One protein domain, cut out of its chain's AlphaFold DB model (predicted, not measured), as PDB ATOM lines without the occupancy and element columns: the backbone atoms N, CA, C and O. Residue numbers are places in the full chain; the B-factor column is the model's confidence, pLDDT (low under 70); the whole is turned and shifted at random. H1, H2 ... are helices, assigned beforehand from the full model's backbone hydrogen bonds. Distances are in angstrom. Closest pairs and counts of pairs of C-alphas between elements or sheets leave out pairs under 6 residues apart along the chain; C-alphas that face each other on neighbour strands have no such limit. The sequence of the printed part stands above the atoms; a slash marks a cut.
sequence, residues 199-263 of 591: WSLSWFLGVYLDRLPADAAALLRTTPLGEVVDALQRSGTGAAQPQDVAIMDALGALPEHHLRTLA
ATOM      1  N   TRP A 199      -5.056 -31.896 -16.621       91.69
ATOM      2  CA  TRP A 199      -6.420 -31.941 -16.098       91.69
ATOM      3  C   TRP A 199      -7.401 -32.399 -17.172       91.69
ATOM      4  O   TRP A 199      -8.217 -33.273 -16.900       91.69
ATOM      5  N   SER A 200      -7.246 -31.904 -18.404       92.38
ATOM      6  CA  SER A 200      -7.964 -32.421 -19.573       92.38
ATOM      7  C   SER A 200      -7.697 -33.905 -19.785       92.38
ATOM      8  O   SER A 200      -8.639 -34.668 -19.954       92.38
ATOM      9  N   LEU A 201      -6.436 -34.338 -19.700       92.94
ATOM     10  CA  LEU A 201      -6.063 -35.745 -19.826       92.94
ATOM     11  C   LEU A 201      -6.718 -36.594 -18.732       92.94
ATOM     12  O   LEU A 201      -7.323 -37.618 -19.030       92.94
ATOM     13  N   SER A 202      -6.634 -36.153 -17.474       91.69
ATOM     14  CA  SER A 202      -7.255 -36.854 -16.348       91.69
ATOM     15  C   SER A 202      -8.772 -36.958 -16.504       91.69
ATOM     16  O   SER A 202      -9.335 -38.013 -16.227       91.69
ATOM     17  N   TRP A 203      -9.436 -35.880 -16.923       89.69
ATOM     18  CA  TRP A 203     -10.884 -35.861 -17.096       89.69
ATOM     19  C   TRP A 203     -11.299 -36.733 -18.282       89.69
ATOM     20  O   TRP A 203     -12.152 -37.607 -18.128       89.69
ATOM     21  N   PHE A 204     -10.645 -36.562 -19.432       91.31
ATOM     22  CA  PHE A 204     -10.908 -37.353 -20.625       91.31
ATOM     23  C   PHE A 204     -10.740 -38.843 -20.330       91.31
ATOM     24  O   PHE A 204     -11.687 -39.593 -20.525       91.31
ATOM     25  N   LEU A 205      -9.596 -39.271 -19.783       91.50
ATOM     26  CA  LEU A 205      -9.355 -40.678 -19.451       91.50
ATOM     27  C   LEU A 205     -10.309 -41.201 -18.375       91.50
ATOM     28  O   LEU A 205     -10.745 -42.344 -18.474       91.50
ATOM     29  N   GLY A 206     -10.645 -40.384 -17.373       90.50
ATOM     30  CA  GLY A 206     -11.616 -40.750 -16.343       90.50
ATOM     31  C   GLY A 206     -12.979 -41.068 -16.952       90.50
ATOM     32  O   GLY A 206     -13.472 -42.182 -16.810       90.50
ATOM     33  N   VAL A 207     -13.539 -40.133 -17.723       88.69
ATOM     34  CA  VAL A 207     -14.837 -40.327 -18.389       88.69
ATOM     35  C   VAL A 207     -14.759 -41.452 -19.419       88.69
ATOM     36  O   VAL A 207     -15.682 -42.253 -19.507       88.69
ATOM     37  N   TYR A 208     -13.663 -41.561 -20.169       91.56
ATOM     38  CA  TYR A 208     -13.475 -42.617 -21.163       91.56
ATOM     39  C   TYR A 208     -13.526 -44.002 -20.515       91.56
ATOM     40  O   TYR A 208     -14.354 -44.831 -20.882       91.56
ATOM     41  N   LEU A 209     -12.680 -44.241 -19.510       92.69
ATOM     42  CA  LEU A 209     -12.576 -45.537 -18.840       92.69
ATOM     43  C   LEU A 209     -13.827 -45.888 -18.035       92.69
ATOM     44  O   LEU A 209     -14.140 -47.070 -17.907       92.69
ATOM     45  N   ASP A 210     -14.532 -44.895 -17.491       90.56
ATOM     46  CA  ASP A 210     -15.757 -45.115 -16.720       90.56
ATOM     47  C   ASP A 210     -16.970 -45.422 -17.612       90.56
ATOM     48  O   ASP A 210     -17.947 -46.004 -17.140       90.56
ATOM     49  N   ARG A 211     -16.928 -45.052 -18.900       89.94
ATOM     50  CA  ARG A 211     -18.016 -45.288 -19.870       89.94
ATOM     51  C   ARG A 211     -17.766 -46.454 -20.824       89.94
ATOM     52  O   ARG A 211     -18.641 -46.769 -21.632       89.94
ATOM     53  N   LEU A 212     -16.612 -47.106 -20.727       93.19
ATOM     54  CA  LEU A 212     -16.315 -48.333 -21.459       93.19
ATOM     55  C   LEU A 212     -16.978 -49.569 -20.821       93.19
ATOM     56  O   LEU A 212     -17.172 -49.612 -19.603       93.19
ATOM     57  N   PRO A 213     -17.257 -50.622 -21.615       94.25
ATOM     58  CA  PRO A 213     -17.546 -51.953 -21.090       94.25
ATOM     59  C   PRO A 213     -16.460 -52.429 -20.114       94.25
ATOM     60  O   PRO A 213     -15.280 -52.115 -20.277       94.25
ATOM     61  N   ALA A 214     -16.851 -53.185 -19.086       94.44
ATOM     62  CA  ALA A 214     -15.967 -53.529 -17.970       94.44
ATOM     63  C   ALA A 214     -14.699 -54.295 -18.393       94.44
ATOM     64  O   ALA A 214     -13.635 -54.091 -17.815       94.44
ATOM     65  N   ASP A 215     -14.801 -55.154 -19.405       95.06
ATOM     66  CA  ASP A 215     -13.697 -55.904 -20.005       95.06
ATOM     67  C   ASP A 215     -12.737 -54.998 -20.791       95.06
ATOM     68  O   ASP A 215     -11.525 -55.055 -20.569       95.06
ATOM     69  N   ALA A 216     -13.266 -54.104 -21.631       95.44
ATOM     70  CA  ALA A 216     -12.475 -53.106 -22.352       95.44
ATOM     71  C   ALA A 216     -11.754 -52.148 -21.387       95.44
ATOM     72  O   ALA A 216     -10.555 -51.894 -21.520       95.44
ATOM     73  N   ALA A 217     -12.461 -51.667 -20.359       95.62
ATOM     74  CA  ALA A 217     -11.890 -50.824 -19.316       95.62
ATOM     75  C   ALA A 217     -10.798 -51.560 -18.519       95.62
ATOM     76  O   ALA A 217      -9.755 -50.976 -18.229       95.62
ATOM     77  N   ALA A 218     -11.005 -52.836 -18.173       95.75
ATOM     78  CA  ALA A 218     -10.018 -53.642 -17.452       95.75
ATOM     79  C   ALA A 218      -8.736 -53.868 -18.270       95.75
ATOM     80  O   ALA A 218      -7.633 -53.769 -17.722       95.75
ATOM     81  N   LEU A 219      -8.869 -54.108 -19.579       95.56
ATOM     82  CA  LEU A 219      -7.728 -54.210 -20.487       95.56
ATOM     83  C   LEU A 219      -6.945 -52.889 -20.526       95.56
ATOM     84  O   LEU A 219      -5.749 -52.871 -20.237       95.56
ATOM     85  N   LEU A 220      -7.615 -51.766 -20.799       95.62
ATOM     86  CA  LEU A 220      -6.941 -50.468 -20.936       95.62
ATOM     87  C   LEU A 220      -6.329 -49.962 -19.625       95.62
ATOM     88  O   LEU A 220      -5.289 -49.316 -19.656       95.62
ATOM     89  N   ARG A 221      -6.908 -50.295 -18.462       95.50
ATOM     90  CA  ARG A 221      -6.324 -49.952 -17.150       95.50
ATOM     91  C   ARG A 221      -5.012 -50.686 -16.858       95.50
ATOM     92  O   ARG A 221      -4.241 -50.213 -16.028       95.50
ATOM     93  N   THR A 222      -4.768 -51.833 -17.493       95.75
ATOM     94  CA  THR A 222      -3.536 -52.624 -17.306       95.75
ATOM     95  C   THR A 222      -2.547 -52.489 -18.464       95.75
ATOM     96  O   THR A 222      -1.380 -52.839 -18.304       95.75
ATOM     97  N   THR A 223      -2.982 -51.942 -19.601       95.44
ATOM     98  CA  THR A 223      -2.131 -51.713 -20.774       95.44
ATOM     99  C   THR A 223      -1.222 -50.498 -20.543       95.44
ATOM    100  O   THR A 223      -1.720 -49.426 -20.183       95.44
ATOM    101  N   PRO A 224       0.104 -50.602 -20.753       95.62
ATOM    102  CA  PRO A 224       0.998 -49.452 -20.669       95.62
ATOM    103  C   PRO A 224       0.600 -48.356 -21.662       95.62
ATOM    104  O   PRO A 224       0.360 -48.632 -22.835       95.62
ATOM    105  N   LEU A 225       0.608 -47.092 -21.226       93.69
ATOM    106  CA  LEU A 225       0.239 -45.956 -22.083       93.69
ATOM    107  C   LEU A 225       1.059 -45.906 -23.386       93.69
ATOM    108  O   LEU A 225       0.517 -45.567 -24.431       93.69
ATOM    109  N   GLY A 226       2.342 -46.284 -23.333       95.44
ATOM    110  CA  GLY A 226       3.196 -46.373 -24.521       95.44
ATOM    111  C   GLY A 226       2.670 -47.367 -25.560       95.44
ATOM    112  O   GLY A 226       2.621 -47.036 -26.735       95.44
ATOM    113  N   GLU A 227       2.182 -48.536 -25.131       95.50
ATOM    114  CA  GLU A 227       1.607 -49.538 -26.041       95.50
ATOM    115  C   GLU A 227       0.305 -49.047 -26.683       95.50
ATOM    116  O   GLU A 227       0.071 -49.285 -27.867       95.50
ATOM    117  N   VAL A 228      -0.517 -48.311 -25.925       95.06
ATOM    118  CA  VAL A 228      -1.743 -47.684 -26.441       95.06
ATOM    119  C   VAL A 228      -1.416 -46.656 -27.528       95.06
ATOM    120  O   VAL A 228      -2.023 -46.671 -28.600       95.06
ATOM    121  N   VAL A 229      -0.442 -45.775 -27.274       95.62
ATOM    122  CA  VAL A 229      -0.003 -44.749 -28.236       95.62
ATOM    123  C   VAL A 229       0.574 -45.391 -29.495       95.62
ATOM    124  O   VAL A 229       0.200 -45.018 -30.606       95.62
ATOM    125  N   ASP A 230       1.429 -46.392 -29.326       95.12
ATOM    126  CA  ASP A 230       2.045 -47.143 -30.413       95.12
ATOM    127  C   ASP A 230       1.003 -47.839 -31.307       95.12
ATOM    128  O   ASP A 230       1.098 -47.786 -32.538       95.12
ATOM    129  N   ALA A 231      -0.013 -48.468 -30.705       94.75
ATOM    130  CA  ALA A 231      -1.109 -49.114 -31.428       94.75
ATOM    131  C   ALA A 231      -1.950 -48.103 -32.230       94.75
ATOM    132  O   ALA A 231      -2.280 -48.353 -33.395       94.75
ATOM    133  N   LEU A 232      -2.245 -46.932 -31.647       93.88
ATOM    134  CA  LEU A 232      -2.951 -45.835 -32.320       93.88
ATOM    135  C   LEU A 232      -2.154 -45.287 -33.514       93.88
ATOM    136  O   LEU A 232      -2.710 -45.121 -34.601       93.88
ATOM    137  N   GLN A 233      -0.852 -45.046 -33.340       93.81
ATOM    138  CA  GLN A 233       0.023 -44.535 -34.401       93.81
ATOM    139  C   GLN A 233       0.135 -45.521 -35.567       93.81
ATOM    140  O   GLN A 233      -0.086 -45.135 -36.717       93.81
ATOM    141  N   ARG A 234       0.407 -46.802 -35.279       94.56
ATOM    142  CA  ARG A 234       0.464 -47.856 -36.305       94.56
ATOM    143  C   ARG A 234      -0.850 -47.987 -37.061       94.56
ATOM    144  O   ARG A 234      -0.841 -48.114 -38.286       94.56
ATOM    145  N   SER A 235      -1.975 -47.926 -36.354       90.94
ATOM    146  CA  SER A 235      -3.300 -47.970 -36.978       90.94
ATOM    147  C   SER A 235      -3.532 -46.771 -37.899       90.94
ATOM    148  O   SER A 235      -4.004 -46.950 -39.022       90.94
ATOM    149  N   GLY A 236      -3.127 -45.567 -37.482       88.00
ATOM    150  CA  GLY A 236      -3.250 -44.344 -38.280       88.00
ATOM    151  C   GLY A 236      -2.436 -44.348 -39.579       88.00
ATOM    152  O   GLY A 236      -2.868 -43.765 -40.570       88.00
ATOM    153  N   THR A 237      -1.294 -45.043 -39.618       92.19
ATOM    154  CA  THR A 237      -0.452 -45.160 -40.824       92.19
ATOM    155  C   THR A 237      -0.747 -46.408 -41.664       92.19
ATOM    156  O   THR A 237      -0.027 -46.679 -42.624       92.19
ATOM    157  N   GLY A 238      -1.755 -47.210 -41.301       88.88
ATOM    158  CA  GLY A 238      -2.056 -48.484 -41.967       88.88
ATOM    159  C   GLY A 238      -1.036 -49.603 -41.697       88.88
ATOM    160  O   GLY A 238      -0.998 -50.584 -42.434       88.88
ATOM    161  N   ALA A 239      -0.217 -49.470 -40.651       92.12
ATOM    162  CA  ALA A 239       0.810 -50.425 -40.226       92.12
ATOM    163  C   ALA A 239       0.387 -51.251 -38.990       92.12
ATOM    164  O   ALA A 239       1.242 -51.700 -38.223       92.12
ATOM    165  N   ALA A 240      -0.923 -51.420 -38.777       91.38
ATOM    166  CA  ALA A 240      -1.480 -52.139 -37.633       91.38
ATOM    167  C   ALA A 240      -0.967 -53.587 -37.557       91.38
ATOM    168  O   ALA A 240      -0.923 -54.307 -38.559       91.38
ATOM    169  N   GLN A 241      -0.595 -54.017 -36.354       91.94
ATOM    170  CA  GLN A 241      -0.126 -55.369 -36.064       91.94
ATOM    171  C   GLN A 241      -1.229 -56.209 -35.402       91.94
ATOM    172  O   GLN A 241      -2.158 -55.655 -34.818       91.94
ATOM    173  N   PRO A 242      -1.141 -57.553 -35.435       92.44
ATOM    174  CA  PRO A 242      -2.145 -58.413 -34.812       92.44
ATOM    175  C   PRO A 242      -2.366 -58.140 -33.318       92.44
ATOM    176  O   PRO A 242      -3.494 -58.266 -32.850       92.44
ATOM    177  N   GLN A 243      -1.327 -57.738 -32.573       87.69
ATOM    178  CA  GLN A 243      -1.487 -57.386 -31.157       87.69
ATOM    179  C   GLN A 243      -2.251 -56.072 -30.925       87.69
ATOM    180  O   GLN A 243      -2.777 -55.870 -29.833       87.69
ATOM    181  N   ASP A 244      -2.359 -55.205 -31.938       92.75
ATOM    182  CA  ASP A 244      -3.046 -53.916 -31.817       92.75
ATOM    183  C   ASP A 244      -4.569 -54.095 -31.796       92.75
ATOM    184  O   ASP A 244      -5.273 -53.255 -31.246       92.75
ATOM    185  N   VAL A 245      -5.085 -55.203 -32.347       93.12
ATOM    186  CA  VAL A 245      -6.530 -55.449 -32.505       93.12
ATOM    187  C   VAL A 245      -7.266 -55.357 -31.171       93.12
ATOM    188  O   VAL A 245      -8.237 -54.621 -31.070       93.12
ATOM    189  N   ALA A 246      -6.772 -56.022 -30.123       93.56
ATOM    190  CA  ALA A 246      -7.432 -56.007 -28.817       93.56
ATOM    191  C   ALA A 246      -7.456 -54.602 -28.184       93.56
ATOM    192  O   ALA A 246      -8.447 -54.217 -27.565       93.56
ATOM    193  N   ILE A 247      -6.381 -53.825 -28.365       94.38
ATOM    194  CA  ILE A 247      -6.284 -52.444 -27.872       94.38
ATOM    195  C   ILE A 247      -7.246 -51.546 -28.656       94.38
ATOM    196  O   ILE A 247      -7.996 -50.781 -28.057       94.38
ATOM    197  N   MET A 248      -7.259 -51.660 -29.984       95.25
ATOM    198  CA  MET A 248      -8.113 -50.856 -30.859       95.25
ATOM    199  C   MET A 248      -9.597 -51.176 -30.675       95.25
ATOM    200  O   MET A 248     -10.404 -50.250 -30.629       95.25
ATOM    201  N   ASP A 249      -9.954 -52.448 -30.501       94.75
ATOM    202  CA  ASP A 249     -11.323 -52.872 -30.199       94.75
ATOM    203  C   ASP A 249     -11.778 -52.316 -28.842       94.75
ATOM    204  O   ASP A 249     -12.877 -51.773 -28.736       94.75
ATOM    205  N   ALA A 250     -10.920 -52.371 -27.815       94.56
ATOM    206  CA  ALA A 250     -11.229 -51.809 -26.502       94.56
ATOM    207  C   ALA A 250     -11.360 -50.279 -26.532       94.56
ATOM    208  O   ALA A 250     -12.277 -49.733 -25.921       94.56
ATOM    209  N   LEU A 251     -10.491 -49.579 -27.269       92.81
ATOM    210  CA  LEU A 251     -10.630 -48.140 -27.501       92.81
ATOM    211  C   LEU A 251     -11.933 -47.841 -28.259       92.81
ATOM    212  O   LEU A 251     -12.653 -46.921 -27.892       92.81
ATOM    213  N   GLY A 252     -12.293 -48.638 -29.263       92.44
ATOM    214  CA  GLY A 252     -13.507 -48.458 -30.061       92.44
ATOM    215  C   GLY A 252     -14.821 -48.835 -29.365       92.44
ATOM    216  O   GLY A 252     -15.883 -48.628 -29.948       92.44
ATOM    217  N   ALA A 253     -14.787 -49.369 -28.140       93.50
ATOM    218  CA  ALA A 253     -15.953 -49.958 -27.475       93.50
ATOM    219  C   ALA A 253     -16.873 -48.954 -26.747       93.50
ATOM    220  O   ALA A 253     -17.775 -49.368 -26.013       93.50
ATOM    221  N   LEU A 254     -16.675 -47.643 -26.919       89.75
ATOM    222  CA  LEU A 254     -17.552 -46.635 -26.319       89.75
ATOM    223  C   LEU A 254     -18.976 -46.711 -26.907       89.75
ATOM    224  O   LEU A 254     -19.138 -46.664 -28.129       89.75
ATOM    225  N   PRO A 255     -20.031 -46.753 -26.068       86.06
ATOM    226  CA  PRO A 255     -21.408 -46.692 -26.546       86.06
ATOM    227  C   PRO A 255     -21.690 -45.411 -27.346       86.06
ATOM    228  O   PRO A 255     -21.249 -44.326 -26.972       86.06
ATOM    229  N   GLU A 256     -22.506 -45.513 -28.402       81.25
ATOM    230  CA  GLU A 256     -22.761 -44.408 -29.346       81.25
ATOM    231  C   GLU A 256     -23.233 -43.108 -28.669       81.25
ATOM    232  O   GLU A 256     -22.819 -42.010 -29.039       81.25
ATOM    233  N   HIS A 257     -24.062 -43.216 -27.631       78.81
ATOM    234  CA  HIS A 257     -24.560 -42.054 -26.896       78.81
ATOM    235  C   HIS A 257     -23.486 -41.374 -26.025       78.81
ATOM    236  O   HIS A 257     -23.613 -40.187 -25.742       78.81
ATOM    237  N   HIS A 258     -22.418 -42.083 -25.640       81.44
ATOM    238  CA  HIS A 258     -21.269 -41.523 -24.917       81.44
ATOM    239  C   HIS A 258     -20.179 -40.984 -25.846       81.44
ATOM    240  O   HIS A 258     -19.421 -40.106 -25.439       81.44
ATOM    241  N   LEU A 259     -20.126 -41.443 -27.104       83.38
ATOM    242  CA  LEU A 259     -19.189 -40.913 -28.099       83.38
ATOM    243  C   LEU A 259     -19.355 -39.409 -28.301       83.38
ATOM    244  O   LEU A 259     -18.360 -38.726 -28.499       83.38
ATOM    245  N   ARG A 260     -20.585 -38.883 -28.222       79.31
ATOM    246  CA  ARG A 260     -20.847 -37.441 -28.377       79.31
ATOM    247  C   ARG A 260     -20.119 -36.611 -27.321       79.31
ATOM    248  O   ARG A 260     -19.450 -35.648 -27.669       79.31
ATOM    249  N   THR A 261     -20.155 -37.071 -26.072       82.00
ATOM    250  CA  THR A 261     -19.530 -36.404 -24.924       82.00
ATOM    251  C   THR A 261     -18.011 -36.277 -25.062       82.00
ATOM    252  O   THR A 261     -17.413 -35.311 -24.599       82.00
ATOM    253  N   LEU A 262     -17.377 -37.261 -25.701       87.31
ATOM    254  CA  LEU A 262     -15.923 -37.350 -25.867       87.31
ATOM    255  C   LEU A 262     -15.485 -37.150 -27.323       87.31
ATOM    256  O   LEU A 262     -14.353 -37.482 -27.682       87.31
ATOM    257  N   ALA A 263     -16.374 -36.645 -28.180       86.62
ATOM    258  CA  ALA A 263     -16.107 -36.534 -29.600       86.62
ATOM    259  C   ALA A 263     -14.971 -35.537 -29.856       86.62
ATOM    260  O   ALA A 263     -15.000 -34.402 -29.391       86.62
TER     261      ALA A 263
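AT A GLANCE: This is residues 199 to 263 of the 591 residues of the protein "Methyltransf_11 domain-containing protein" of Acidovorax sp. Root219 (UniProt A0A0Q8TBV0). Four helices make a loose U: H2 and H4 pack steeply on each other at its base, H1 is at one side and H3 at the other, with H1 and H3 apart. A fifth, very short helix, H5, follows H4 and comes near the last residue of H1. The printed part has 65 residues with five named helices, in the order H1, H2, H3, H4, H5, and no named strand, and its class is all helix. The whole is compact, with a radius of gyration of the C-alphas of 11.8 A, and its rounded outline spans 29 by 22 by 22 A.

HOW THE PARTS SIT: H1, residues 199 to 211, touches H2, residues 214 to 222, with residues 209 to 210 alone. Their closest C-alphas, those of Leu 209 and Ala 217, are 5.4 A apart. H1 and H2 form a helical hairpin, running opposite ways at a tilt of 38 degrees, only just steep. H3, residues 225 to 236, is apart from H1, and only just apart from H2, with the closest C-alphas 8.1 A from each other. H4, residues 244 to 251, touches H3, about perpendicular at 77 degrees; the closest C-alphas are those of Ala 231 and Asp 244, 5.2 A apart. H4 also touches H2, at a steep tilt of 62 degrees, opposite ways; here the closest C-alphas are those of Ala 216 and Ala 250, 4.5 A apart. The helix packing is mostly crossed, with 0 of these 3 touching pairs at a shallow tilt. H5, residues 256 to 259, touches no helix; it is close to H1 but not clearly touching, and the closest C-alphas, those of Arg 211 and His 258, are 7.1 A apart. In H1, H2, H3 and H4 every O i to N i+4 pair is within hydrogen-bond range; H5 is too short for such a pair, but its one O i to N i+3 pair is within range.

IN THESE COORDINATES: H1 begins at C-alpha 199 at (-6.420, -31.941, -16.098) and is 18.1 A long from first to last C-alpha. H2 measures 12.5 A and H3 16.6 A; H3 ends at C-alpha 236 at (-3.250, -44.344, -38.280). H4 measures 10.5 A, and its centre is the nearest to the mean of the C-alphas, at 6.8 A. H5, 5.2 A long, has the farthest centre, at 14.0 A, and ends at C-alpha 259 at (-19.189, -40.913, -28.099).

THE WHOLE: The C-alphas of Trp 199 and Pro 242, the two farthest apart, are 32.7 A from each other. The printed part has no cut. The links H1 to H2, H2 to H3 and H4 to H5 are tight, and H3 to H4, with 7 residues between, is short. The mean pLDDT of the printed part is 91.7, that of H5 is 81, and no printed residue is under 70.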